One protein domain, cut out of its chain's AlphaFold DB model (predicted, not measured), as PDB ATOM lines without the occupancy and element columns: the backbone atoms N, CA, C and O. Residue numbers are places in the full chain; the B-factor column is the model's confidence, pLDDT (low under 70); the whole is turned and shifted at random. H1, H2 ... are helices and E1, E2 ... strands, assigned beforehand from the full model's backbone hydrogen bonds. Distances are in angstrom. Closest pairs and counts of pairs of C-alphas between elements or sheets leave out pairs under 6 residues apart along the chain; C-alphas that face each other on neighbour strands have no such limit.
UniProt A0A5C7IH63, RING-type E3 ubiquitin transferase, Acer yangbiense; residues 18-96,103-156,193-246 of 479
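AT A GLANCE: This is residues 18 to 96, 103 to 156 and 193 to 246 of the 479 residues of the protein "RING-type E3 ubiquitin transferase" of Acer yangbiense (UniProt A0A5C7IH63). A small closed barrel of five strands, E1 to E5, makes one end of an elongated model, and the long helix H1 reaches away from it with H4 folded back alongside. Residues 21 to 28 of H1 stick out, and the short H2 and H3 pack on the barrel's outside. The 187 printed residues run H1 H2 E1 H3 E2 E3 E4 E5 H4; the ring E1 E2 E3 E5 E4 is mixed, as is the class, helices and strands. The whole is loose, radius of gyration of the C-alphas 19.9 A, spanning 71 by 43 by 30 A.

HOW THE PARTS SIT: H1, residues 21 to 51, touches H4, residues 228 to 246, at a shallow tilt of 22 degrees, opposite ways; their closest C-alphas, Ala 32 and Gly 246, are 5.5 A apart. H2, residues 60 to 67, lies outside the barrel at a height over the sheet of 9.6 A. E1, residues 80 to 89, has antiparallel E2, residues 128 to 131, on one side, with N 88 and O 129 at 2.9 A, and antiparallel E4, residues 197 to 207, on the other, with N 83 and O 200 at 2.9 A, within hydrogen-bond range. H3, residues 90 to 94, lies over E2. E2 and E3, residues 141 to 145, form a hairpin, with N 130 and O 142 at 2.9 A. E3 is parallel to E5, residues 210 to 214, with N 143 and O 211 at 2.9 A. E4 and E5 form a hairpin, with N 205 and O 212 at 2.8 A. In H1, H2, H3 and H4 every O i to N i+4 pair is within hydrogen-bond range.

IN THESE COORDINATES: H1 spans 44.6 A from C-alpha 21 at (-25.182, 113.072, 24.051). E1 spans 24.1 A, E4 24.0 A, and H4 26.4 A to C-alpha 246 at (-23.163, 94.374, 18.568).

THE WHOLE: Residues 97 to 102 and 157 to 192 are not printed, with C-alpha gaps of 18.9 A and 7.2 A. The links H2 to E1 and E5 to H4 are long. Low-confidence stretches, pLDDT under 70, include residues 62 to 78 and 103 to 126.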
ATOM      1  N   SER A  18     -17.701 115.925  24.839       45.12
ATOM      2  CA  SER A  18     -17.560 116.890  23.736       45.12
ATOM      3  C   SER A  18     -18.571 116.711  22.603       45.12
ATOM      4  O   SER A  18     -18.580 117.514  21.679       45.12
ATOM      5  N   TYR A  19     -19.357 115.633  22.616       47.03
ATOM      6  CA  TYR A  19     -20.472 115.427  21.697       47.03
ATOM      7  C   TYR A  19     -21.771 115.539  22.485       47.03
ATOM      8  O   TYR A  19     -21.947 114.842  23.486       47.03
ATOM      9  N   ASP A  20     -22.699 116.368  22.008       65.69
ATOM     10  CA  ASP A  20     -24.053 116.423  22.548       65.69
ATOM     11  C   ASP A  20     -24.611 114.991  22.604       65.69
ATOM     12  O   ASP A  20     -24.600 114.277  21.594       65.69
ATOM     13  N   GLY A  21     -25.001 114.510  23.789       70.62
ATOM     14  CA  GLY A  21     -25.182 113.072  24.051       70.62
ATOM     15  C   GLY A  21     -26.136 112.373  23.069       70.62
ATOM     16  O   GLY A  21     -25.992 111.183  22.796       70.62
ATOM     17  N   ALA A  22     -27.055 113.123  22.456       74.19
ATOM     18  CA  ALA A  22     -27.930 112.644  21.389       74.19
ATOM     19  C   ALA A  22     -27.177 112.259  20.101       74.19
ATOM     20  O   ALA A  22     -27.491 111.237  19.491       74.19
ATOM     21  N   VAL A  23     -26.168 113.034  19.696       77.19
ATOM     22  CA  VAL A  23     -25.359 112.774  18.496       77.19
ATOM     23  C   VAL A  23     -24.459 111.561  18.710       77.19
ATOM     24  O   VAL A  23     -24.399 110.685  17.847       77.19
ATOM     25  N   LEU A  24     -23.834 111.448  19.887       80.38
ATOM     26  CA  LEU A  24     -23.084 110.248  20.266       80.38
ATOM     27  C   LEU A  24     -23.997 109.012  20.287       80.38
ATOM     28  O   LEU A  24     -23.655 107.975  19.719       80.38
ATOM     29  N   GLY A  25     -25.186 109.133  20.884       82.88
ATOM     30  CA  GLY A  25     -26.194 108.075  20.907       82.88
ATOM     31  C   GLY A  25     -26.622 107.624  19.506       82.88
ATOM     32  O   GLY A  25     -26.706 106.418  19.255       82.88
ATOM     33  N   ALA A  26     -26.828 108.568  18.581       81.31
ATOM     34  CA  ALA A  26     -27.179 108.299  17.186       81.31
ATOM     35  C   ALA A  26     -26.024 107.661  16.392       81.31
ATOM     36  O   ALA A  26     -26.249 106.712  15.639       81.31
ATOM     37  N   ALA A  27     -24.784 108.116  16.590       82.50
ATOM     38  CA  ALA A  27     -23.604 107.513  15.971       82.50
ATOM     39  C   ALA A  27     -23.397 106.062  16.440       82.50
ATOM     40  O   ALA A  27     -23.165 105.166  15.625       82.50
ATOM     41  N   LEU A  28     -23.561 105.805  17.743       88.62
ATOM     42  CA  LEU A  28     -23.520 104.455  18.305       88.62
ATOM     43  C   LEU A  28     -24.680 103.589  17.795       88.62
ATOM     44  O   LEU A  28     -24.468 102.416  17.497       88.62
ATOM     45  N   ALA A  29     -25.880 104.155  17.623       88.44
ATOM     46  CA  ALA A  29     -27.016 103.441  17.037       88.44
ATOM     47  C   ALA A  29     -26.716 103.019  15.591       88.44
ATOM     48  O   ALA A  29     -26.945 101.871  15.211       88.44
ATOM     49  N   TYR A  30     -26.139 103.919  14.793       87.75
ATOM     50  CA  TYR A  30     -25.714 103.611  13.429       87.75
ATOM     51  C   TYR A  30     -24.644 102.507  13.398       87.75
ATOM     52  O   TYR A  30     -24.754 101.555  12.621       87.75
ATOM     53  N   ALA A  31     -23.643 102.586  14.280       87.56
ATOM     54  CA  ALA A  31     -22.620 101.552  14.413       87.56
ATOM     55  C   ALA A  31     -23.219 100.194  14.826       87.56
ATOM     56  O   ALA A  31     -22.838  99.162  14.267       87.56
ATOM     57  N   ALA A  32     -24.198 100.180  15.738       91.69
ATOM     58  CA  ALA A  32     -24.926  98.975  16.130       91.69
ATOM     59  C   ALA A  32     -25.678  98.353  14.943       91.69
ATOM     60  O   ALA A  32     -25.565  97.149  14.709       91.69
ATOM     61  N   VAL A  33     -26.377  99.168  14.141       91.62
ATOM     62  CA  VAL A  33     -27.076  98.704  12.930       91.62
ATOM     63  C   VAL A  33     -26.094  98.101  11.929       91.62
ATOM     64  O   VAL A  33     -26.325  96.995  11.440       91.62
ATOM     65  N   ARG A  34     -24.963  98.764  11.656       90.69
ATOM     66  CA  ARG A  34     -23.918  98.216  10.771       90.69
ATOM     67  C   ARG A  34     -23.354  96.895  11.287       90.69
ATOM     68  O   ARG A  34     -23.195  95.957  10.508       90.69
ATOM     69  N   THR A  35     -23.104  96.804  12.589       89.62
ATOM     70  CA  THR A  35     -22.606  95.581  13.233       89.62
ATOM     71  C   THR A  35     -23.617  94.440  13.106       89.62
ATOM     72  O   THR A  35     -23.242  93.315  12.782       89.62
ATOM     73  N   LEU A  36     -24.914  94.727  13.265       91.50
ATOM     74  CA  LEU A  36     -25.987  93.748  13.099       91.50
ATOM     75  C   LEU A  36     -26.129  93.271  11.645       91.50
ATOM     76  O   LEU A  36     -26.332  92.079  11.407       91.50
ATOM     77  N   LEU A  37     -26.013  94.178  10.671       89.50
ATOM     78  CA  LEU A  37     -26.014  93.820   9.248       89.50
ATOM     79  C   LEU A  37     -24.816  92.923   8.905       89.50
ATOM     80  O   LEU A  37     -25.008  91.880   8.280       89.50
ATOM     81  N   GLY A  38     -23.619  93.273   9.388       89.06
ATOM     82  CA  GLY A  38     -22.413  92.453   9.240       89.06
ATOM     83  C   GLY A  38     -22.534  91.083   9.915       89.06
ATOM     84  O   GLY A  38     -22.130  90.069   9.349       89.06
ATOM     85  N   PHE A  39     -23.151  91.011  11.097       91.44
ATOM     86  CA  PHE A  39     -23.439  89.742  11.771       91.44
ATOM     87  C   PHE A  39     -24.391  88.868  10.944       91.44
ATOM     88  O   PHE A  39     -24.142  87.675  10.770       91.44
ATOM     89  N   ARG A  40     -25.468  89.446  10.395       90.75
ATOM     90  CA  ARG A  40     -26.439  88.711   9.568       90.75
ATOM     91  C   ARG A  40     -25.807  88.164   8.290       90.75
ATOM     92  O   ARG A  40     -26.051  87.001   7.965       90.75
ATOM     93  N   SER A  41     -25.000  88.965   7.590       89.25
ATOM     94  CA  SER A  41     -24.312  88.519   6.374       89.25
ATOM     95  C   SER A  41     -23.283  87.429   6.682       89.25
ATOM     96  O   SER A  41     -23.338  86.358   6.080       89.25
ATOM     97  N   THR A  42     -22.428  87.632   7.689       89.56
ATOM     98  CA  THR A  42     -21.390  86.658   8.085       89.56
ATOM     99  C   THR A  42     -22.010  85.353   8.597       89.56
ATOM    100  O   THR A  42     -21.552  84.270   8.248       89.56
ATOM    101  N   SER A  43     -23.115  85.419   9.344       90.56
ATOM    102  CA  SER A  43     -23.846  84.233   9.816       90.56
ATOM    103  C   SER A  43     -24.537  83.470   8.675       90.56
ATOM    104  O   SER A  43     -24.530  82.234   8.645       90.56
ATOM    105  N   LYS A  44     -25.111  84.179   7.686       90.69
ATOM    106  CA  LYS A  44     -25.643  83.564   6.454       90.69
ATOM    107  C   LYS A  44     -24.523  82.870   5.670       90.69
ATOM    108  O   LYS A  44     -24.697  81.715   5.283       90.69
ATOM    109  N   ALA A  45     -23.382  83.538   5.501       88.81
ATOM    110  CA  ALA A  45     -22.198  82.985   4.850       88.81
ATOM    111  C   ALA A  45     -21.683  81.733   5.580       88.81
ATOM    112  O   ALA A  45     -21.506  80.695   4.950       88.81
ATOM    113  N   LEU A  46     -21.551  81.774   6.911       91.00
ATOM    114  CA  LEU A  46     -21.099  80.644   7.729       91.00
ATOM    115  C   LEU A  46     -21.990  79.412   7.555       91.00
ATOM    116  O   LEU A  46     -21.485  78.304   7.381       91.00
ATOM    117  N   ARG A  47     -23.318  79.591   7.576       89.12
ATOM    118  CA  ARG A  47     -24.265  78.485   7.356       89.12
ATOM    119  C   ARG A  47     -24.114  77.878   5.965       89.12
ATOM    120  O   ARG A  47     -24.108  76.657   5.844       89.12
ATOM    121  N   ARG A  48     -23.948  78.714   4.935       89.31
ATOM    122  CA  ARG A  48     -23.742  78.257   3.556       89.31
ATOM    123  C   ARG A  48     -22.417  77.524   3.368       89.31
ATOM    124  O   ARG A  48     -22.420  76.437   2.810       89.31
ATOM    125  N   VAL A  49     -21.313  78.059   3.889       89.31
ATOM    126  CA  VAL A  49     -19.987  77.414   3.828       89.31
ATOM    127  C   VAL A  49     -19.978  76.087   4.589       89.31
ATOM    128  O   VAL A  49     -19.386  75.114   4.129       89.31
ATOM    129  N   ARG A  50     -20.667  76.012   5.735       88.44
ATOM    130  CA  ARG A  50     -20.797  74.764   6.501       88.44
ATOM    131  C   ARG A  50     -21.586  73.698   5.735       88.44
ATOM    132  O   ARG A  50     -21.197  72.534   5.777       88.44
ATOM    133  N   ALA A  51     -22.663  74.094   5.055       86.44
ATOM    134  CA  ALA A  51     -23.496  73.201   4.247       86.44
ATOM    135  C   ALA A  51     -22.843  72.799   2.910       86.44
ATOM    136  O   ALA A  51     -23.171  71.747   2.370       86.44
ATOM    137  N   ALA A  52     -21.926  73.612   2.381       86.56
ATOM    138  CA  ALA A  52     -21.260  73.345   1.112       86.56
ATOM    139  C   ALA A  52     -20.339  72.114   1.202       86.56
ATOM    140  O   ALA A  52     -19.537  72.013   2.141       86.56
ATOM    141  N   PRO A  53     -20.389  71.179   0.239       84.94
ATOM    142  CA  PRO A  53     -19.461  70.056   0.196       84.94
ATOM    143  C   PRO A  53     -18.036  70.537  -0.131       84.94
ATOM    144  O   PRO A  53     -17.833  71.420  -0.966       84.94
ATOM    145  N   SER A  54     -17.043  69.957   0.549       83.75
ATOM    146  CA  SER A  54     -15.631  70.076   0.164       83.75
ATOM    147  C   SER A  54     -15.302  68.956  -0.806       83.75
ATOM    148  O   SER A  54     -15.358  67.792  -0.412       83.75
ATOM    149  N   LEU A  55     -14.964  69.310  -2.038       81.75
ATOM    150  CA  LEU A  55     -14.757  68.362  -3.126       81.75
ATOM    151  C   LEU A  55     -13.334  68.467  -3.659       81.75
ATOM    152  O   LEU A  55     -12.726  69.545  -3.644       81.75
ATOM    153  N   ARG A  56     -12.814  67.345  -4.153       81.38
ATOM    154  CA  ARG A  56     -11.614  67.335  -4.992       81.38
ATOM    155  C   ARG A  56     -11.984  67.706  -6.423       81.38
ATOM    156  O   ARG A  56     -13.155  67.688  -6.800       81.38
ATOM    157  N   VAL A  57     -10.985  68.068  -7.224       79.94
ATOM    158  CA  VAL A  57     -11.213  68.470  -8.620       79.94
ATOM    159  C   VAL A  57     -11.769  67.300  -9.445       79.94
ATOM    160  O   VAL A  57     -12.658  67.506 -10.267       79.94
ATOM    161  N   SER A  58     -11.317  66.075  -9.166       75.00
ATOM    162  CA  SER A  58     -11.838  64.830  -9.750       75.00
ATOM    163  C   SER A  58     -13.322  64.582  -9.437       75.00
ATOM    164  O   SER A  58     -14.106  64.257 -10.335       75.00
ATOM    165  N   ASP A  59     -13.737  64.825  -8.192       78.75
ATOM    166  CA  ASP A  59     -15.113  64.608  -7.724       78.75
ATOM    167  C   ASP A  59     -16.126  65.578  -8.360       78.75
ATOM    168  O   ASP A  59     -17.323  65.291  -8.403       78.75
ATOM    169  N   LEU A  60     -15.676  66.716  -8.908       75.75
ATOM    170  CA  LEU A  60     -16.564  67.677  -9.574       75.75
ATOM    171  C   LEU A  60     -17.280  67.063 -10.780       75.75
ATOM    172  O   LEU A  60     -18.424  67.411 -11.055       75.75
ATOM    173  N   ARG A  61     -16.656  66.120 -11.496       72.94
ATOM    174  CA  ARG A  61     -17.320  65.465 -12.633       72.94
ATOM    175  C   ARG A  61     -18.418  64.498 -12.210       72.94
ATOM    176  O   ARG A  61     -19.328  64.261 -12.996       72.94
ATOM    177  N   VAL A  62     -18.390  63.991 -10.978       69.94
ATOM    178  CA  VAL A  62     -19.483  63.169 -10.440       69.94
ATOM    179  C   VAL A  62     -20.757  64.009 -10.299       69.94
ATOM    180  O   VAL A  62     -21.838  63.541 -10.644       69.94
ATOM    181  N   ILE A  63     -20.624  65.286  -9.928       68.25
ATOM    182  CA  ILE A  63     -21.753  66.228  -9.842       68.25
ATOM    183  C   ILE A  63     -22.346  66.528 -11.223       68.25
ATOM    184  O   ILE A  63     -23.564  66.560 -11.366       68.25
ATOM    185  N   LEU A  64     -21.509  66.664 -12.260       64.75
ATOM    186  CA  LEU A  64     -21.984  66.785 -13.647       64.75
ATOM    187  C   LEU A  64     -22.867  65.586 -14.048       64.75
ATOM    188  O   LEU A  64     -23.841  65.747 -14.786       64.75
ATOM    189  N   HIS A  65     -22.513  64.378 -13.601       58.59
ATOM    190  CA  HIS A  65     -23.272  63.170 -13.918       58.59
ATOM    191  C   HIS A  65     -24.605  63.084 -13.157       58.59
ATOM    192  O   HIS A  65     -25.574  62.626 -13.759       58.59
ATOM    193  N   GLU A  66     -24.684  63.571 -11.911       59.09
ATOM    194  CA  GLU A  66     -25.948  63.697 -11.158       59.09
ATOM    195  C   GLU A  66     -26.904  64.722 -11.792       59.09
ATOM    196  O   GLU A  66     -28.083  64.421 -11.998       59.09
ATOM    197  N   ASP A  67     -26.398  65.895 -12.187       54.38
ATOM    198  CA  ASP A  67     -27.218  66.972 -12.766       54.38
ATOM    199  C   ASP A  67     -27.817  66.585 -14.136       54.38
ATOM    200  O   ASP A  67     -28.845  67.118 -14.554       54.38
ATOM    201  N   ARG A  68     -27.210  65.625 -14.852       53.34
ATOM    202  CA  ARG A  68     -27.732  65.133 -16.141       53.34
ATOM    203  C   ARG A  68     -28.960  64.223 -15.984       53.34
ATOM    204  O   ARG A  68     -29.674  64.018 -16.964       53.34
ATOM    205  N   SER A  69     -29.197  63.679 -14.788       50.25
ATOM    206  CA  SER A  69     -30.332  62.792 -14.480       50.25
ATOM    207  C   SER A  69     -31.579  63.514 -13.961       50.25
ATOM    208  O   SER A  69     -32.674  62.976 -14.103       50.25
ATOM    209  N   GLU A  70     -31.457  64.729 -13.422       46.88
ATOM    210  CA  GLU A  70     -32.580  65.487 -12.848       46.88
ATOM    211  C   GLU A  70     -32.861  66.781 -13.628       46.88
ATOM    212  O   GLU A  70     -32.819  67.892 -13.107       46.88
ATOM    213  N   SER A  71     -33.207  66.656 -14.912       44.16
ATOM    214  CA  SER A  71     -33.823  67.767 -15.641       44.16
ATOM    215  C   SER A  71     -35.300  67.898 -15.245       44.16
ATOM    216  O   SER A  71     -36.183  67.351 -15.910       44.16
ATOM    217  N   SER A  72     -35.587  68.630 -14.170       37.16
ATOM    218  CA  SER A  72     -36.939  69.130 -13.903       37.16
ATOM    219  C   SER A  72     -36.904  70.593 -13.471       37.16
ATOM    220  O   SER A  72     -35.984  71.056 -12.806       37.16
ATOM    221  N   TYR A  73     -37.894  71.332 -13.959       39.56
ATOM    222  CA  TYR A  73     -38.037  72.777 -13.883       39.56
ATOM    223  C   TYR A  73     -38.262  73.256 -12.441       39.56
ATOM    224  O   TYR A  73     -39.385  73.564 -12.056       39.56
ATOM    225  N   GLN A  74     -37.199  73.348 -11.649       34.00
ATOM    226  CA  GLN A  74     -37.190  74.054 -10.373       34.00
ATOM    227  C   GLN A  74     -35.788  74.602 -10.129       34.00
ATOM    228  O   GLN A  74     -34.818  73.865 -10.233       34.00
ATOM    229  N   GLU A  75     -35.728  75.919  -9.903       39.03
ATOM    230  CA  GLU A  75     -34.565  76.751  -9.571       39.03
ATOM    231  C   GLU A  75     -33.223  76.022  -9.587       39.03
ATOM    232  O   GLU A  75     -32.892  75.291  -8.656       39.03
ATOM    233  N   GLN A  76     -32.438  76.290 -10.632       44.47
ATOM    234  CA  GLN A  76     -31.022  75.968 -10.738       44.47
ATOM    235  C   GLN A  76     -30.313  76.572  -9.522       44.47
ATOM    236  O   GLN A  76     -29.899  77.731  -9.511       44.47
ATOM    237  N   GLN A  77     -30.311  75.812  -8.430       48.47
ATOM    238  CA  GLN A  77     -29.736  76.201  -7.168       48.47
ATOM    239  C   GLN A  77     -28.244  76.204  -7.429       48.47
ATOM    240  O   GLN A  77     -27.625  75.149  -7.474       48.47
ATOM    241  N   ASP A  78     -27.711  77.395  -7.685       63.09
ATOM    242  CA  ASP A  78     -26.292  77.695  -7.777       63.09
ATOM    243  C   ASP A  78     -25.543  76.941  -6.661       63.09
ATOM    244  O   ASP A  78     -25.483  77.382  -5.505       63.09
ATOM    245  N   ARG A  79     -25.047  75.740  -6.984       75.75
ATOM    246  CA  ARG A  79     -24.588  74.768  -5.989       75.75
ATOM    247  C   ARG A  79     -23.234  75.256  -5.505       75.75
ATOM    248  O   ARG A  79     -22.241  75.241  -6.234       75.75
ATOM    249  N   LEU A  80     -23.225  75.784  -4.284       86.19
ATOM    250  CA  LEU A  80     -22.019  76.294  -3.654       86.19
ATOM    251  C   LEU A  80     -21.079  75.123  -3.365       86.19
ATOM    252  O   LEU A  80     -21.425  74.231  -2.590       86.19
ATOM    253  N   VAL A  81     -19.885  75.156  -3.947       88.25
ATOM    254  CA  VAL A  81     -18.841  74.150  -3.746       88.25
ATOM    255  C   VAL A  81     -17.580  74.791  -3.183       88.25
ATOM    256  O   VAL A  81     -17.311  75.979  -3.384       88.25
ATOM    257  N   ILE A  82     -16.798  73.980  -2.474       89.88
ATOM    258  CA  ILE A  82     -15.473  74.357  -1.994       89.88
ATOM    259  C   ILE A  82     -14.476  73.376  -2.593       89.88
ATOM    260  O   ILE A  82     -14.506  72.190  -2.269       89.88
ATOM    261  N   VAL A  83     -13.597  73.877  -3.455       89.75
ATOM    262  CA  VAL A  83     -12.621  73.065  -4.189       89.75
ATOM    263  C   VAL A  83     -11.225  73.491  -3.783       89.75
ATOM    264  O   VAL A  83     -10.887  74.670  -3.847       89.75
ATOM    265  N   ARG A  84     -10.402  72.537  -3.346       89.00
ATOM    266  CA  ARG A  84      -8.993  72.775  -3.010       89.00
ATOM    267  C   ARG A  84      -8.116  72.216  -4.122       89.00
ATOM    268  O   ARG A  84      -8.261  71.052  -4.476       89.00
ATOM    269  N   GLY A  85      -7.204  73.034  -4.631       86.94
ATOM    270  CA  GLY A  85      -6.296  72.636  -5.702       86.94
ATOM    271  C   GLY A  85      -5.026  73.473  -5.734       86.94
ATOM    272  O   GLY A  85      -4.907  74.495  -5.051       86.94
ATOM    273  N   GLN A  86      -4.074  73.008  -6.531       87.19
ATOM    274  CA  GLN A  86      -2.830  73.704  -6.810       87.19
ATOM    275  C   GLN A  86      -3.030  74.641  -8.006       87.19
ATOM    276  O   GLN A  86      -3.656  74.262  -8.996       87.19
ATOM    277  N   VAL A  87      -2.538  75.877  -7.902       86.12
ATOM    278  CA  VAL A  87      -2.641  76.867  -8.983       86.12
ATOM    279  C   VAL A  87      -1.679  76.505 -10.106       86.12
ATOM    280  O   VAL A  87      -0.464  76.542  -9.914       86.12
ATOM    281  N   GLU A  88      -2.209  76.244 -11.295       81.50
ATOM    282  CA  GLU A  88      -1.419  76.061 -12.509       81.50
ATOM    283  C   GLU A  88      -1.847  77.035 -13.603       81.50
ATOM    284  O   GLU A  88      -3.002  77.457 -13.699       81.50
ATOM    285  N   ALA A  89      -0.899  77.409 -14.461       79.31
ATOM    286  CA  ALA A  89      -1.218  78.195 -15.639       79.31
ATOM    287  C   ALA A  89      -2.047  77.334 -16.598       79.31
ATOM    288  O   ALA A  89      -1.663  76.206 -16.904       79.31
ATOM    289  N   LYS A  90      -3.145  77.872 -17.140       72.00
ATOM    290  CA  LYS A  90      -3.999  77.127 -18.083       72.00
ATOM    291  C   LYS A  90      -3.214  76.594 -19.294       72.00
ATOM    292  O   LYS A  90      -3.508  75.524 -19.814       72.00
ATOM    293  N   SER A  91      -2.173  77.315 -19.711       64.56
ATOM    294  CA  SER A  91      -1.271  76.918 -20.798       64.56
ATOM    295  C   SER A  91      -0.444  75.661 -20.508       64.56
ATOM    296  O   SER A  91      -0.095  74.959 -21.454       64.56
ATOM    297  N   ALA A  92      -0.136  75.373 -19.238       58.12
ATOM    298  CA  ALA A  92       0.585  74.162 -18.844       58.12
ATOM    299  C   ALA A  92      -0.270  72.902 -19.053       58.12
ATOM    300  O   ALA A  92       0.269  71.843 -19.360       58.12
ATOM    301  N   VAL A  93      -1.597  73.043 -18.962       59.41
ATOM    302  CA  VAL A  93      -2.559  71.947 -19.116       59.41
ATOM    303  C   VAL A  93      -3.032  71.791 -20.567       59.41
ATOM    304  O   VAL A  93      -3.108  70.675 -21.069       59.41
ATOM    305  N   ASP A  94      -3.297  72.895 -21.278       57.66
ATOM    306  CA  ASP A  94      -3.843  72.850 -22.648       57.66
ATOM    307  C   ASP A  94      -2.776  72.711 -23.759       57.66
ATOM    308  O   ASP A  94      -3.126  72.560 -24.934       57.66
ATOM    309  N   GLY A  95      -1.475  72.786 -23.446       51.12
ATOM    310  CA  GLY A  95      -0.372  72.549 -24.396       51.12
ATOM    311  C   GLY A  95      -0.344  73.445 -25.652       51.12
ATOM    312  O   GLY A  95       0.469  73.223 -26.550       51.12
ATOM    313  N   LYS A  96      -1.217  74.458 -25.761       47.75
ATOM    314  CA  LYS A  96      -1.385  75.310 -26.951       47.75
ATOM    315  C   LYS A  96      -1.264  76.804 -26.624       47.75
ATOM    316  O   LYS A  96      -2.044  77.356 -25.861       47.75
ATOM    317  N   ASN A 103      -7.567  91.165 -22.319       36.38
ATOM    318  CA  ASN A 103      -7.441  92.457 -21.641       36.38
ATOM    319  C   ASN A 103      -8.804  92.862 -21.058       36.38
ATOM    320  O   ASN A 103      -9.528  93.674 -21.631       36.38
ATOM    321  N   ASN A 104      -9.163  92.277 -19.919       38.84
ATOM    322  CA  ASN A 104     -10.344  92.674 -19.171       38.84
ATOM    323  C   ASN A 104      -9.898  93.626 -18.060       38.84
ATOM    324  O   ASN A 104      -9.291  93.205 -17.076       38.84
ATOM    325  N   ASN A 105     -10.206  94.916 -18.218       37.31
ATOM    326  CA  ASN A 105      -9.998  95.952 -17.201       37.31
ATOM    327  C   ASN A 105     -11.016  95.802 -16.049       37.31
ATOM    328  O   ASN A 105     -11.813  96.703 -15.795       37.31
ATOM    329  N   SER A 106     -11.035  94.654 -15.370       42.34
ATOM    330  CA  SER A 106     -11.849  94.456 -14.168       42.34
ATOM    331  C   SER A 106     -11.073  94.899 -12.927       42.34
ATOM    332  O   SER A 106      -9.951  94.451 -12.672       42.34
ATOM    333  N   VAL A 107     -11.690  95.792 -12.159       34.91
ATOM    334  CA  VAL A 107     -11.159  96.352 -10.916       34.91
ATOM    335  C   VAL A 107     -11.301  95.302  -9.809       34.91
ATOM    336  O   VAL A 107     -12.412  94.963  -9.422       34.91
ATOM    337  N   LEU A 108     -10.182  94.759  -9.323       43.59
ATOM    338  CA  LEU A 108     -10.149  93.785  -8.226       43.59
ATOM    339  C   LEU A 108      -9.612  94.471  -6.972       43.59
ATOM    340  O   LEU A 108      -8.416  94.424  -6.700       43.59
ATOM    341  N   VAL A 109     -10.467  95.167  -6.231       36.75
ATOM    342  CA  VAL A 109     -10.019  95.939  -5.067       36.75
ATOM    343  C   VAL A 109      -9.556  94.987  -3.959       36.75
ATOM    344  O   VAL A 109     -10.317  94.140  -3.506       36.75
ATOM    345  N   SER A 110      -8.316  95.140  -3.487       36.88
ATOM    346  CA  SER A 110      -7.894  94.608  -2.186       36.88
ATOM    347  C   SER A 110      -8.201  95.680  -1.131       36.88
ATOM    348  O   SER A 110      -7.549  96.724  -1.136       36.88
ATOM    349  N   PRO A 111      -9.198  95.488  -0.249       38.72
ATOM    350  CA  PRO A 111      -9.657  96.530   0.668       38.72
ATOM    351  C   PRO A 111      -8.786  96.677   1.932       38.72
ATOM    352  O   PRO A 111      -9.254  97.222   2.929       38.72
ATOM    353  N   GLU A 112      -7.538  96.200   1.936       37.22
ATOM    354  CA  GLU A 112      -6.715  96.161   3.158       37.22
ATOM    355  C   GLU A 112      -5.705  97.307   3.319       37.22
ATOM    356  O   GLU A 112      -5.080  97.404   4.375       37.22
ATOM    357  N   SER A 113      -5.582  98.236   2.363       39.16
ATOM    358  CA  SER A 113      -4.748  99.422   2.594       39.16
ATOM    359  C   SER A 113      -5.537 100.496   3.344       39.16
ATOM    360  O   SER A 113      -6.434 101.136   2.801       39.16
ATOM    361  N   ARG A 114      -5.204 100.689   4.627       35.94
ATOM    362  CA  ARG A 114      -5.690 101.806   5.458       35.94
ATOM    363  C   ARG A 114      -5.090 103.160   5.048       35.94
ATOM    364  O   ARG A 114      -5.404 104.166   5.686       35.94
ATOM    365  N   ASP A 115      -4.279 103.194   3.996       41.03
ATOM    366  CA  ASP A 115      -3.628 104.400   3.510       41.03
ATOM    367  C   ASP A 115      -4.528 105.108   2.496       41.03
ATOM    368  O   ASP A 115      -4.914 104.562   1.461       41.03
ATOM    369  N   LYS A 116      -4.889 106.354   2.808       46.53
ATOM    370  CA  LYS A 116      -5.689 107.223   1.943       46.53
ATOM    371  C   LYS A 116      -4.835 107.728   0.773       46.53
ATOM    372  O   LYS A 116      -4.371 108.864   0.780       46.53
ATOM    373  N   ALA A 117      -4.570 106.866  -0.201       53.81
ATOM    374  CA  ALA A 117      -3.836 107.196  -1.419       53.81
ATOM    375  C   ALA A 117      -4.763 107.201  -2.644       53.81
ATOM    376  O   ALA A 117      -5.786 106.515  -2.676       53.81
ATOM    377  N   VAL A 118      -4.394 107.955  -3.684       53.25
ATOM    378  CA  VAL A 118      -5.007 107.823  -5.013       53.25
ATOM    379  C   VAL A 118      -4.470 106.534  -5.638       53.25
ATOM    380  O   VAL A 118      -3.324 106.484  -6.075       53.25
ATOM    381  N   ILE A 119      -5.281 105.476  -5.639       56.94
ATOM    382  CA  ILE A 119      -4.894 104.154  -6.144       56.94
ATOM    383  C   ILE A 119      -5.204 104.086  -7.646       56.94
ATOM    384  O   ILE A 119      -6.364 103.961  -8.041       56.94
ATOM    385  N   ILE A 120      -4.174 104.142  -8.497       59.28
ATOM    386  CA  ILE A 120      -4.303 103.779  -9.917       59.28
ATOM    387  C   ILE A 120      -4.065 102.274 -10.023       59.28
ATOM    388  O   ILE A 120      -2.930 101.809 -10.049       59.28
ATOM    389  N   GLN A 121      -5.147 101.501 -10.067       61.94
ATOM    390  CA  GLN A 121      -5.060 100.049 -10.151       61.94
ATOM    391  C   GLN A 121      -5.093  99.573 -11.607       61.94
ATOM    392  O   GLN A 121      -6.065  99.808 -12.326       61.94
ATOM    393  N   ARG A 122      -4.057  98.840 -12.029       63.94
ATOM    394  CA  ARG A 122      -4.013  98.160 -13.330       63.94
ATOM    395  C   ARG A 122      -3.974  96.651 -13.120       63.94
ATOM    396  O   ARG A 122      -2.968  96.109 -12.678       63.94
ATOM    397  N   THR A 123      -5.066  95.971 -13.449       62.97
ATOM    398  CA  THR A 123      -5.163  94.512 -13.326       62.97
ATOM    399  C   THR A 123      -4.844  93.855 -14.667       62.97
ATOM    400  O   THR A 123      -5.441  94.207 -15.681       62.97
ATOM    401  N   GLN A 124      -3.942  92.874 -14.674       67.00
ATOM    402  CA  GLN A 124      -3.785  91.929 -15.780       67.00
ATOM    403  C   GLN A 124      -4.220  90.551 -15.289       67.00
ATOM    404  O   GLN A 124      -3.734  90.075 -14.263       67.00
ATOM    405  N   THR A 125      -5.151  89.913 -15.992       66.62
ATOM    406  CA  THR A 125      -5.650  88.585 -15.629       66.62
ATOM    407  C   THR A 125      -5.085  87.542 -16.583       66.62
ATOM    408  O   THR A 125      -5.310  87.580 -17.792       66.62
ATOM    409  N   VAL A 126      -4.331  86.594 -16.029       68.88
ATOM    410  CA  VAL A 126      -3.889  85.401 -16.757       68.88
ATOM    411  C   VAL A 126      -4.826  84.257 -16.376       68.88
ATOM    412  O   VAL A 126      -5.030  84.026 -15.182       68.88
ATOM    413  N   PRO A 127      -5.419  83.537 -17.345       77.88
ATOM    414  CA  PRO A 127      -6.258  82.392 -17.032       77.88
ATOM    415  C   PRO A 127      -5.428  81.303 -16.344       77.88
ATOM    416  O   PRO A 127      -4.416  80.836 -16.873       77.88
ATOM    417  N   PHE A 128      -5.885  80.878 -15.173       82.44
ATOM    418  CA  PHE A 128      -5.291  79.794 -14.399       82.44
ATOM    419  C   PHE A 128      -6.340  78.723 -14.105       82.44
ATOM    420  O   PHE A 128      -7.549  78.950 -14.223       82.44
ATOM    421  N   VAL A 129      -5.859  77.542 -13.751       86.00
ATOM    422  CA  VAL A 129      -6.680  76.386 -13.411       86.00
ATOM    423  C   VAL A 129      -6.259  75.834 -12.058       86.00
ATOM    424  O   VAL A 129      -5.123  76.019 -11.618       86.00
ATOM    425  N   LEU A 130      -7.201  75.190 -11.381       85.25
ATOM    426  CA  LEU A 130      -6.935  74.434 -10.167       85.25
ATOM    427  C   LEU A 130      -6.806  72.966 -10.520       85.25
ATOM    428  O   LEU A 130      -7.741  72.393 -11.078       85.25
ATOM    429  N   VAL A 131      -5.665  72.386 -10.169       85.19
ATOM    430  CA  VAL A 131      -5.337  70.986 -10.439       85.19
ATOM    431  C   VAL A 131      -5.263  70.210  -9.128       85.19
ATOM    432  O   VAL A 131      -4.907  70.757  -8.078       85.19
ATOM    433  N   GLU A 132      -5.639  68.934  -9.161       81.50
ATOM    434  CA  GLU A 132      -5.451  68.032  -8.027       81.50
ATOM    435  C   GLU A 132      -3.977  67.613  -7.906       81.50
ATOM    436  O   GLU A 132      -3.365  67.159  -8.869       81.50
ATOM    437  N   GLY A 133      -3.390  67.769  -6.715       60.25
ATOM    438  CA  GLY A 133      -1.990  67.418  -6.475       60.25
ATOM    439  C   GLY A 133      -1.758  65.910  -6.598       60.25
ATOM    440  O   GLY A 133      -2.086  65.158  -5.684       60.25
ATOM    441  N   GLY A 134      -1.175  65.475  -7.715       56.72
ATOM    442  CA  GLY A 134      -0.802  64.085  -7.968       56.72
ATOM    443  C   GLY A 134      -0.350  63.862  -9.411       56.72
ATOM    444  O   GLY A 134      -0.870  64.474 -10.337       56.72
ATOM    445  N   TRP A 135       0.630  62.976  -9.610       47.06
ATOM    446  CA  TRP A 135       1.072  62.522 -10.934       47.06
ATOM    447  C   TRP A 135       0.001  61.606 -11.559       47.06
ATOM    448  O   TRP A 135       0.144  60.385 -11.532       47.06
ATOM    449  N   LEU A 136      -1.096  62.159 -12.086       44.50
ATOM    450  CA  LEU A 136      -2.018  61.404 -12.946       44.50
ATOM    451  C   LEU A 136      -1.851  61.817 -14.420       44.50
ATOM    452  O   LEU A 136      -1.613  62.994 -14.687       44.50
ATOM    453  N   PRO A 137      -2.002  60.892 -15.395       48.75
ATOM    454  CA  PRO A 137      -1.674  61.140 -16.808       48.75
ATOM    455  C   PRO A 137      -2.577  62.164 -17.515       48.75
ATOM    456  O   PRO A 137      -2.297  62.557 -18.645       48.75
ATOM    457  N   SER A 138      -3.655  62.593 -16.862       54.53
ATOM    458  CA  SER A 138      -4.529  63.679 -17.292       54.53
ATOM    459  C   SER A 138      -4.978  64.441 -16.043       54.53
ATOM    460  O   SER A 138      -5.800  63.903 -15.295       54.53
ATOM    461  N   PRO A 139      -4.432  65.633 -15.751       60.22
ATOM    462  CA  PRO A 139      -4.847  66.379 -14.577       60.22
ATOM    463  C   PRO A 139      -6.298  66.813 -14.747       60.22
ATOM    464  O   PRO A 139      -6.645  67.542 -15.678       60.22
ATOM    465  N   ASP A 140      -7.155  66.366 -13.838       70.75
ATOM    466  CA  ASP A 140      -8.478  66.948 -13.699       70.75
ATOM    467  C   ASP A 140      -8.307  68.380 -13.230       70.75
ATOM    468  O   ASP A 140      -7.655  68.638 -12.215       70.75
ATOM    469  N   TYR A 141      -8.860  69.307 -14.007       81.31
ATOM    470  CA  TYR A 141      -8.700  70.726 -13.765       81.31
ATOM    471  C   TYR A 141     -10.054  71.426 -13.673       81.31
ATOM    472  O   TYR A 141     -10.997  71.117 -14.406       81.31
ATOM    473  N   ALA A 142     -10.130  72.404 -12.775       84.31
ATOM    474  CA  ALA A 142     -11.246  73.333 -12.679       84.31
ATOM    475  C   ALA A 142     -10.803  74.726 -13.115       84.31
ATOM    476  O   ALA A 142      -9.769  75.236 -12.682       84.31
ATOM    477  N   VAL A 143     -11.599  75.352 -13.977       85.75
ATOM    478  CA  VAL A 143     -11.365  76.723 -14.429       85.75
ATOM    479  C   VAL A 143     -11.978  77.675 -13.411       85.75
ATOM    480  O   VAL A 143     -13.161  77.580 -13.090       85.75
ATOM    481  N   VAL A 144     -11.190  78.622 -12.910       86.19
ATOM    482  CA  VAL A 144     -11.691  79.667 -12.010       86.19
ATOM    483  C   VAL A 144     -12.019  80.898 -12.842       86.19
ATOM    484  O   VAL A 144     -11.137  81.494 -13.460       86.19
ATOM    485  N   ASN A 145     -13.293  81.287 -12.870       84.12
ATOM    486  CA  ASN A 145     -13.714  82.509 -13.536       84.12
ATOM    487  C   ASN A 145     -13.719  83.676 -12.539       84.12
ATOM    488  O   ASN A 145     -14.477  83.691 -11.568       84.12
ATOM    489  N   MET A 146     -12.860  84.657 -12.811       78.38
ATOM    490  CA  MET A 146     -12.656  85.853 -11.987       78.38
ATOM    491  C   MET A 146     -13.608  87.010 -12.338       78.38
ATOM    492  O   MET A 146     -13.597  88.038 -11.662       78.38
ATOM    493  N   GLU A 147     -14.400  86.885 -13.402       73.00
ATOM    494  CA  GLU A 147     -15.241  87.959 -13.925       73.00
ATOM    495  C   GLU A 147     -16.330  88.368 -12.917       73.00
ATOM    496  O   GLU A 147     -17.105  87.542 -12.434       73.00
ATOM    497  N   GLY A 148     -16.373  89.661 -12.579       67.12
ATOM    498  CA  GLY A 148     -17.353  90.224 -11.643       67.12
ATOM    499  C   GLY A 148     -17.119  89.896 -10.161       67.12
ATOM    500  O   GLY A 148     -18.020  90.118  -9.352       67.12
ATOM    501  N   SER A 149     -15.950  89.362  -9.789       71.25
ATOM    502  CA  SER A 149     -15.569  89.179  -8.383       71.25
ATOM    503  C   SER A 149     -14.971  90.465  -7.806       71.25
ATOM    504  O   SER A 149     -14.036  91.006  -8.378       71.25
ATOM    505  N   GLU A 150     -15.458  90.923  -6.652       66.88
ATOM    506  CA  GLU A 150     -14.875  92.047  -5.888       66.88
ATOM    507  C   GLU A 150     -14.164  91.567  -4.606       66.88
ATOM    508  O   GLU A 150     -13.837  92.355  -3.722       66.88
ATOM    509  N   HIS A 151     -13.961  90.254  -4.465       75.06
ATOM    510  CA  HIS A 151     -13.455  89.658  -3.230       75.06
ATOM    511  C   HIS A 151     -11.943  89.856  -3.081       75.06
ATOM    512  O   HIS A 151     -11.222  89.808  -4.083       75.06
ATOM    513  N   PRO A 152     -11.437  89.994  -1.839       70.94
ATOM    514  CA  PRO A 152     -10.004  90.016  -1.594       70.94
ATOM    515  C   PRO A 152      -9.377  88.700  -2.063       70.94
ATOM    516  O   PRO A 152      -9.897  87.614  -1.795       70.94
ATOM    517  N   LEU A 153      -8.257  88.810  -2.773       78.44
ATOM    518  CA  LEU A 153      -7.518  87.673  -3.310       78.44
ATOM    519  C   LEU A 153      -6.197  87.494  -2.553       78.44
ATOM    520  O   LEU A 153      -5.562  88.496  -2.218       78.44
ATOM    521  N   PRO A 154      -5.742  86.246  -2.332       76.69
ATOM    522  CA  PRO A 154      -4.484  85.941  -1.656       76.69
ATOM    523  C   PRO A 154      -3.294  86.155  -2.605       76.69
ATOM    524  O   PRO A 154      -2.600  85.219  -3.010       76.69
ATOM    525  N   LEU A 155      -3.095  87.402  -3.026       81.81
ATOM    526  CA  LEU A 155      -2.005  87.784  -3.911       81.81
ATOM    527  C   LEU A 155      -0.750  88.078  -3.088       81.81
ATOM    528  O   LEU A 155      -0.812  88.664  -2.011       81.81
ATOM    529  N   THR A 156       0.400  87.679  -3.614       79.38
ATOM    530  CA  THR A 156       1.710  87.971  -3.029       79.38
ATOM    531  C   THR A 156       2.283  89.208  -3.705       79.38
ATOM    532  O   THR A 156       2.340  89.260  -4.934       79.38
ATOM    533  N   PRO A 193       1.022  83.190  -7.069       81.19
ATOM    534  CA  PRO A 193       2.112  82.308  -7.476       81.19
ATOM    535  C   PRO A 193       1.597  80.931  -7.914       81.19
ATOM    536  O   PRO A 193       0.692  80.359  -7.299       81.19
ATOM    537  N   LEU A 194       2.215  80.386  -8.964       83.75
ATOM    538  CA  LEU A 194       1.974  79.020  -9.430       83.75
ATOM    539  C   LEU A 194       2.458  78.004  -8.388       83.75
ATOM    540  O   LEU A 194       3.379  78.271  -7.617       83.75
ATOM    541  N   GLY A 195       1.833  76.831  -8.350       78.69
ATOM    542  CA  GLY A 195       2.172  75.772  -7.406       78.69
ATOM    543  C   GLY A 195       1.629  75.991  -5.988       78.69
ATOM    544  O   GLY A 195       1.798  75.121  -5.132       78.69
ATOM    545  N   LYS A 196       0.963  77.118  -5.716       85.12
ATOM    546  CA  LYS A 196       0.369  77.404  -4.407       85.12
ATOM    547  C   LYS A 196      -0.954  76.660  -4.239       85.12
ATOM    548  O   LYS A 196      -1.765  76.610  -5.160       85.12
ATOM    549  N   ASN A 197      -1.175  76.094  -3.056       87.38
ATOM    550  CA  ASN A 197      -2.431  75.429  -2.719       87.38
ATOM    551  C   ASN A 197      -3.460  76.464  -2.272       87.38
ATOM    552  O   ASN A 197      -3.256  77.126  -1.255       87.38
ATOM    553  N   ILE A 198      -4.567  76.572  -3.001       90.62
ATOM    554  CA  ILE A 198      -5.666  77.477  -2.662       90.62
ATOM    555  C   ILE A 198      -7.006  76.744  -2.672       90.62
ATOM    556  O   ILE A 198      -7.190  75.714  -3.323       90.62
ATOM    557  N   SER A 199      -7.954  77.285  -1.922       90.31
ATOM    558  CA  SER A 199      -9.342  76.856  -1.881       90.31
ATOM    559  C   SER A 199     -10.219  77.894  -2.576       90.31
ATOM    560  O   SER A 199     -10.261  79.055  -2.169       90.31
ATOM    561  N   ALA A 200     -10.914  77.464  -3.627       90.25
ATOM    562  CA  ALA A 200     -11.936  78.237  -4.314       90.25
ATOM    563  C   ALA A 200     -13.313  77.936  -3.720       90.25
ATOM    564  O   ALA A 200     -13.708  76.775  -3.603       90.25
ATOM    565  N   ILE A 201     -14.034  78.988  -3.342       90.88
ATOM    566  CA  ILE A 201     -15.360  78.939  -2.727       90.88
ATOM    567  C   ILE A 201     -16.312  79.670  -3.661       90.88
ATOM    568  O   ILE A 201     -16.240  80.890  -3.804       90.88
ATOM    569  N   GLY A 202     -17.207  78.939  -4.309       88.75
ATOM    570  CA  GLY A 202     -18.025  79.545  -5.345       88.75
ATOM    571  C   GLY A 202     -19.061  78.613  -5.937       88.75
ATOM    572  O   GLY A 202     -19.221  77.466  -5.530       88.75
ATOM    573  N   ILE A 203     -19.789  79.149  -6.901       87.75
ATOM    574  CA  ILE A 203     -20.840  78.438  -7.612       87.75
ATOM    575  C   ILE A 203     -20.181  77.668  -8.750       87.75
ATOM    576  O   ILE A 203     -19.505  78.272  -9.588       87.75
ATOM    577  N   CYS A 204     -20.367  76.350  -8.780       84.56
ATOM    578  CA  CYS A 204     -19.885  75.522  -9.880       84.56
ATOM    579  C   CYS A 204     -20.889  75.543 -11.028       84.56
ATOM    580  O   CYS A 204     -22.061  75.241 -10.835       84.56
ATOM    581  N   ASN A 205     -20.415  75.859 -12.226       83.56
ATOM    582  CA  ASN A 205     -21.144  75.698 -13.475       83.56
ATOM    583  C   ASN A 205     -20.316  74.839 -14.426       83.56
ATOM    584  O   ASN A 205     -19.094  74.841 -14.354       83.56
ATOM    585  N   PHE A 206     -20.957  74.144 -15.359       80.75
ATOM    586  CA  PHE A 206     -20.241  73.367 -16.367       80.75
ATOM    587  C   PHE A 206     -20.409  74.007 -17.741       80.75
ATOM    588  O   PHE A 206     -21.525  74.169 -18.231       80.75
ATOM    589  N   LYS A 207     -19.292  74.356 -18.385       75.12
ATOM    590  CA  LYS A 207     -19.267  74.827 -19.775       75.12
ATOM    591  C   LYS A 207     -18.558  73.785 -20.624       75.12
ATOM    592  O   LYS A 207     -17.386  73.504 -20.398       75.12
ATOM    593  N   ASN A 208     -19.257  73.211 -21.602       73.06
ATOM    594  CA  ASN A 208     -18.707  72.200 -22.517       73.06
ATOM    595  C   ASN A 208     -18.060  70.992 -21.799       73.06
ATOM    596  O   ASN A 208     -17.069  70.448 -22.275       73.06
ATOM    597  N   GLY A 209     -18.591  70.594 -20.635       71.69
ATOM    598  CA  GLY A 209     -18.057  69.490 -19.824       71.69
ATOM    599  C   GLY A 209     -16.872  69.849 -18.916       71.69
ATOM    600  O   GLY A 209     -16.403  68.985 -18.181       71.69
ATOM    601  N   ILE A 210     -16.415  71.106 -18.918       79.12
ATOM    602  CA  ILE A 210     -15.347  71.601 -18.037       79.12
ATOM    603  C   ILE A 210     -15.979  72.324 -16.832       79.12
ATOM    604  O   ILE A 210     -16.833  73.196 -17.045       79.12
ATOM    605  N   PRO A 211     -15.585  72.003 -15.582       82.88
ATOM    606  CA  PRO A 211     -16.055  72.719 -14.398       82.88
ATOM    607  C   PRO A 211     -15.486  74.146 -14.351       82.88
ATOM    608  O   PRO A 211     -14.271  74.352 -14.376       82.88
ATOM    609  N   GLU A 212     -16.377  75.132 -14.264       84.75
ATOM    610  CA  GLU A 212     -16.103  76.561 -14.114       84.75
ATOM    611  C   GLU A 212     -16.643  77.049 -12.760       84.75
ATOM    612  O   GLU A 212     -17.849  77.028 -12.511       84.75
ATOM    613  N   ILE A 213     -15.759  77.527 -11.886       88.25
ATOM    614  CA  ILE A 213     -16.131  78.057 -10.569       88.25
ATOM    615  C   ILE A 213     -16.253  79.576 -10.665       88.25
ATOM    616  O   ILE A 213     -15.298  80.259 -11.042       88.25
ATOM    617  N   LYS A 214     -17.422  80.107 -10.300       87.62
ATOM    618  CA  LYS A 214     -17.714  81.545 -10.265       87.62
ATOM    619  C   LYS A 214     -17.859  82.058  -8.841       87.62
ATOM    620  O   LYS A 214     -18.309  81.349  -7.941       87.62
ATOM    621  N   SER A 215     -17.525  83.327  -8.654       87.38
ATOM    622  CA  SER A 215     -17.658  84.007  -7.369       87.38
ATOM    623  C   SER A 215     -19.119  84.171  -6.932       87.38
ATOM    624  O   SER A 215     -19.988  84.482  -7.743       87.38
ATOM    625  N   CYS A 216     -19.388  84.038  -5.629       81.81
ATOM    626  CA  CYS A 216     -20.712  84.252  -5.036       81.81
ATOM    627  C   CYS A 216     -20.734  85.552  -4.219       81.81
ATOM    628  O   CYS A 216     -19.962  85.690  -3.279       81.81
ATOM    629  N   LYS A 217     -21.648  86.484  -4.527       79.69
ATOM    630  CA  LYS A 217     -21.744  87.802  -3.856       79.69
ATOM    631  C   LYS A 217     -22.120  87.734  -2.369       79.69
ATOM    632  O   LYS A 217     -21.950  88.704  -1.641       79.69
ATOM    633  N   ASP A 218     -22.683  86.612  -1.926       77.31
ATOM    634  CA  ASP A 218     -23.120  86.403  -0.541       77.31
ATOM    635  C   ASP A 218     -21.971  85.975   0.397       77.31
ATOM    636  O   ASP A 218     -22.197  85.805   1.599       77.31
ATOM    637  N   LEU A 219     -20.766  85.735  -0.132       82.25
ATOM    638  CA  LEU A 219     -19.632  85.184   0.609       82.25
ATOM    639  C   LEU A 219     -18.509  86.217   0.740       82.25
ATOM    640  O   LEU A 219     -18.271  86.966  -0.189       82.25
ATOM    641  N   PRO A 220     -17.779  86.261   1.866       79.50
ATOM    642  CA  PRO A 220     -16.662  87.193   2.033       79.50
ATOM    643  C   PRO A 220     -15.377  86.741   1.318       79.50
ATOM    644  O   PRO A 220     -14.465  87.545   1.141       79.50
ATOM    645  N   TYR A 221     -15.292  85.470   0.919       82.44
ATOM    646  CA  TYR A 221     -14.104  84.870   0.319       82.44
ATOM    647  C   TYR A 221     -14.461  84.170  -0.987       82.44
ATOM    648  O   TYR A 221     -15.418  83.396  -1.023       82.44
ATOM    649  N   PHE A 222     -13.650  84.401  -2.021       87.00
ATOM    650  CA  PHE A 222     -13.707  83.646  -3.274       87.00
ATOM    651  C   PHE A 222     -12.527  82.678  -3.393       87.00
ATOM    652  O   PHE A 222     -12.729  81.475  -3.529       87.00
ATOM    653  N   LEU A 223     -11.301  83.192  -3.276       87.31
ATOM    654  CA  LEU A 223     -10.074  82.399  -3.201       87.31
ATOM    655  C   LEU A 223      -9.425  82.628  -1.841       87.31
ATOM    656  O   LEU A 223      -9.309  83.766  -1.395       87.31
ATOM    657  N   THR A 224      -9.000  81.561  -1.178       88.38
ATOM    658  CA  THR A 224      -8.320  81.641   0.118       88.38
ATOM    659  C   THR A 224      -7.266  80.550   0.244       88.38
ATOM    660  O   THR A 224      -7.380  79.491  -0.365       88.38
ATOM    661  N   GLU A 225      -6.227  80.794   1.033       87.81
ATOM    662  CA  GLU A 225      -5.206  79.784   1.358       87.81
ATOM    663  C   GLU A 225      -5.696  78.791   2.426       87.81
ATOM    664  O   GLU A 225      -5.143  77.702   2.604       87.81
ATOM    665  N   MET A 226      -6.765  79.159   3.133       87.00
ATOM    666  CA  MET A 226      -7.324  78.404   4.248       87.00
ATOM    667  C   MET A 226      -8.068  77.144   3.777       87.00
ATOM    668  O   MET A 226      -8.669  77.116   2.705       87.00
ATOM    669  N   THR A 227      -8.061  76.084   4.594       90.19
ATOM    670  CA  THR A 227      -8.931  74.908   4.374       90.19
ATOM    671  C   THR A 227     -10.392  75.233   4.693       90.19
ATOM    672  O   THR A 227     -10.677  76.198   5.400       90.19
ATOM    673  N   LYS A 228     -11.334  74.384   4.251       89.00
ATOM    674  CA  LYS A 228     -12.753  74.514   4.627       89.00
ATOM    675  C   LYS A 228     -12.930  74.660   6.144       89.00
ATOM    676  O   LYS A 228     -13.642  75.558   6.581       89.00
ATOM    677  N   ASP A 229     -12.265  73.822   6.936       91.38
ATOM    678  CA  ASP A 229     -12.400  73.845   8.396       91.38
ATOM    679  C   ASP A 229     -11.855  75.142   8.999       91.38
ATOM    680  O   ASP A 229     -12.504  75.748   9.848       91.38
ATOM    681  N   GLN A 230     -10.709  75.624   8.504       91.69
ATOM    682  CA  GLN A 230     -10.132  76.901   8.930       91.69
ATOM    683  C   GLN A 230     -11.037  78.086   8.569       91.69
ATOM    684  O   GLN A 230     -11.246  78.964   9.401       91.69
ATOM    685  N   VAL A 231     -11.638  78.081   7.375       91.06
ATOM    686  CA  VAL A 231     -12.610  79.101   6.954       91.06
ATOM    687  C   VAL A 231     -13.848  79.074   7.855       91.06
ATOM    688  O   VAL A 231     -14.339  80.121   8.266       91.06
ATOM    689  N   VAL A 232     -14.355  77.888   8.204       92.75
ATOM    690  CA  VAL A 232     -15.505  77.751   9.113       92.75
ATOM    691  C   VAL A 232     -15.181  78.282  10.510       92.75
ATOM    692  O   VAL A 232     -16.030  78.950  11.101       92.75
ATOM    693  N   VAL A 233     -13.980  78.014  11.030       93.69
ATOM    694  CA  VAL A 233     -13.523  78.545  12.325       93.69
ATOM    695  C   VAL A 233     -13.396  80.070  12.274       93.69
ATOM    696  O   VAL A 233     -13.989  80.739  13.118       93.69
ATOM    697  N   ASP A 234     -12.747  80.628  11.248       91.50
ATOM    698  CA  ASP A 234     -12.605  82.082  11.069       91.50
ATOM    699  C   ASP A 234     -13.968  82.789  10.986       91.50
ATOM    700  O   ASP A 234     -14.227  83.749  11.716       91.50
ATOM    701  N   LEU A 235     -14.898  82.283  10.165       91.12
ATOM    702  CA  LEU A 235     -16.247  82.854  10.087       91.12
ATOM    703  C   LEU A 235     -17.007  82.707  11.409       91.12
ATOM    704  O   LEU A 235     -17.778  83.604  11.765       91.12
ATOM    705  N   ALA A 236     -16.836  81.597  12.130       93.25
ATOM    706  CA  ALA A 236     -17.473  81.404  13.428       93.25
ATOM    707  C   ALA A 236     -16.955  82.415  14.455       93.25
ATOM    708  O   ALA A 236     -17.759  83.009  15.175       93.25
ATOM    709  N   ASP A 237     -15.651  82.665  14.486       92.69
ATOM    710  CA  ASP A 237     -15.045  83.617  15.410       92.69
ATOM    711  C   ASP A 237     -15.396  85.062  15.046       92.69
ATOM    712  O   ASP A 237     -15.848  85.807  15.917       92.69
ATOM    713  N   LYS A 238     -15.367  85.434  13.759       89.94
ATOM    714  CA  LYS A 238     -15.891  86.731  13.291       89.94
ATOM    715  C   LYS A 238     -17.360  86.927  13.664       89.94
ATOM    716  O   LYS A 238     -17.741  88.000  14.127       89.94
ATOM    717  N   THR A 239     -18.183  85.886  13.526       91.81
ATOM    718  CA  THR A 239     -19.605  85.928  13.901       91.81
ATOM    719  C   THR A 239     -19.783  86.144  15.406       91.81
ATOM    720  O   THR A 239     -20.599  86.974  15.802       91.81
ATOM    721  N   LYS A 240     -19.008  85.449  16.252       93.50
ATOM    722  CA  LYS A 240     -19.031  85.649  17.713       93.50
ATOM    723  C   LYS A 240     -18.599  87.065  18.088       93.50
ATOM    724  O   LYS A 240     -19.262  87.697  18.905       93.50
ATOM    725  N   ILE A 241     -17.518  87.564  17.490       91.88
ATOM    726  CA  ILE A 241     -17.003  88.913  17.749       91.88
ATOM    727  C   ILE A 241     -18.067  89.953  17.394       91.88
ATOM    728  O   ILE A 241     -18.414  90.763  18.248       91.88
ATOM    729  N   LEU A 242     -18.645  89.881  16.186       90.56
ATOM    730  CA  LEU A 242     -19.702  90.797  15.740       90.56
ATOM    731  C   LEU A 242     -20.956  90.722  16.620       90.56
ATOM    732  O   LEU A 242     -21.593  91.742  16.877       90.56
ATOM    733  N   PHE A 243     -21.311  89.527  17.100       92.25
ATOM    734  CA  PHE A 243     -22.436  89.340  18.012       92.25
ATOM    735  C   PHE A 243     -22.216  90.077  19.338       92.25
ATOM    736  O   PHE A 243     -23.038  90.907  19.729       92.25
ATOM    737  N   TRP A 244     -21.085  89.826  20.006       93.25
ATOM    738  CA  TRP A 244     -20.781  90.442  21.297       93.25
ATOM    739  C   TRP A 244     -20.527  91.944  21.182       93.25
ATOM    740  O   TRP A 244     -21.060  92.712  21.983       93.25
ATOM    741  N   SER A 245     -19.795  92.393  20.158       89.94
ATOM    742  CA  SER A 245     -19.604  93.825  19.914       89.94
ATOM    743  C   SER A 245     -20.934  94.518  19.615       89.94
ATOM    744  O   SER A 245     -21.180  95.615  20.112       89.94
ATOM    745  N   GLY A 246     -21.826  93.867  18.863       91.69
ATOM    746  CA  GLY A 246     -23.163  94.374  18.568       91.69
ATOM    747  C   GLY A 246     -24.005  94.575  19.827       91.69
ATOM    748  O   GLY A 246     -24.622  95.630  19.977       91.69
TER     749      GLY A 246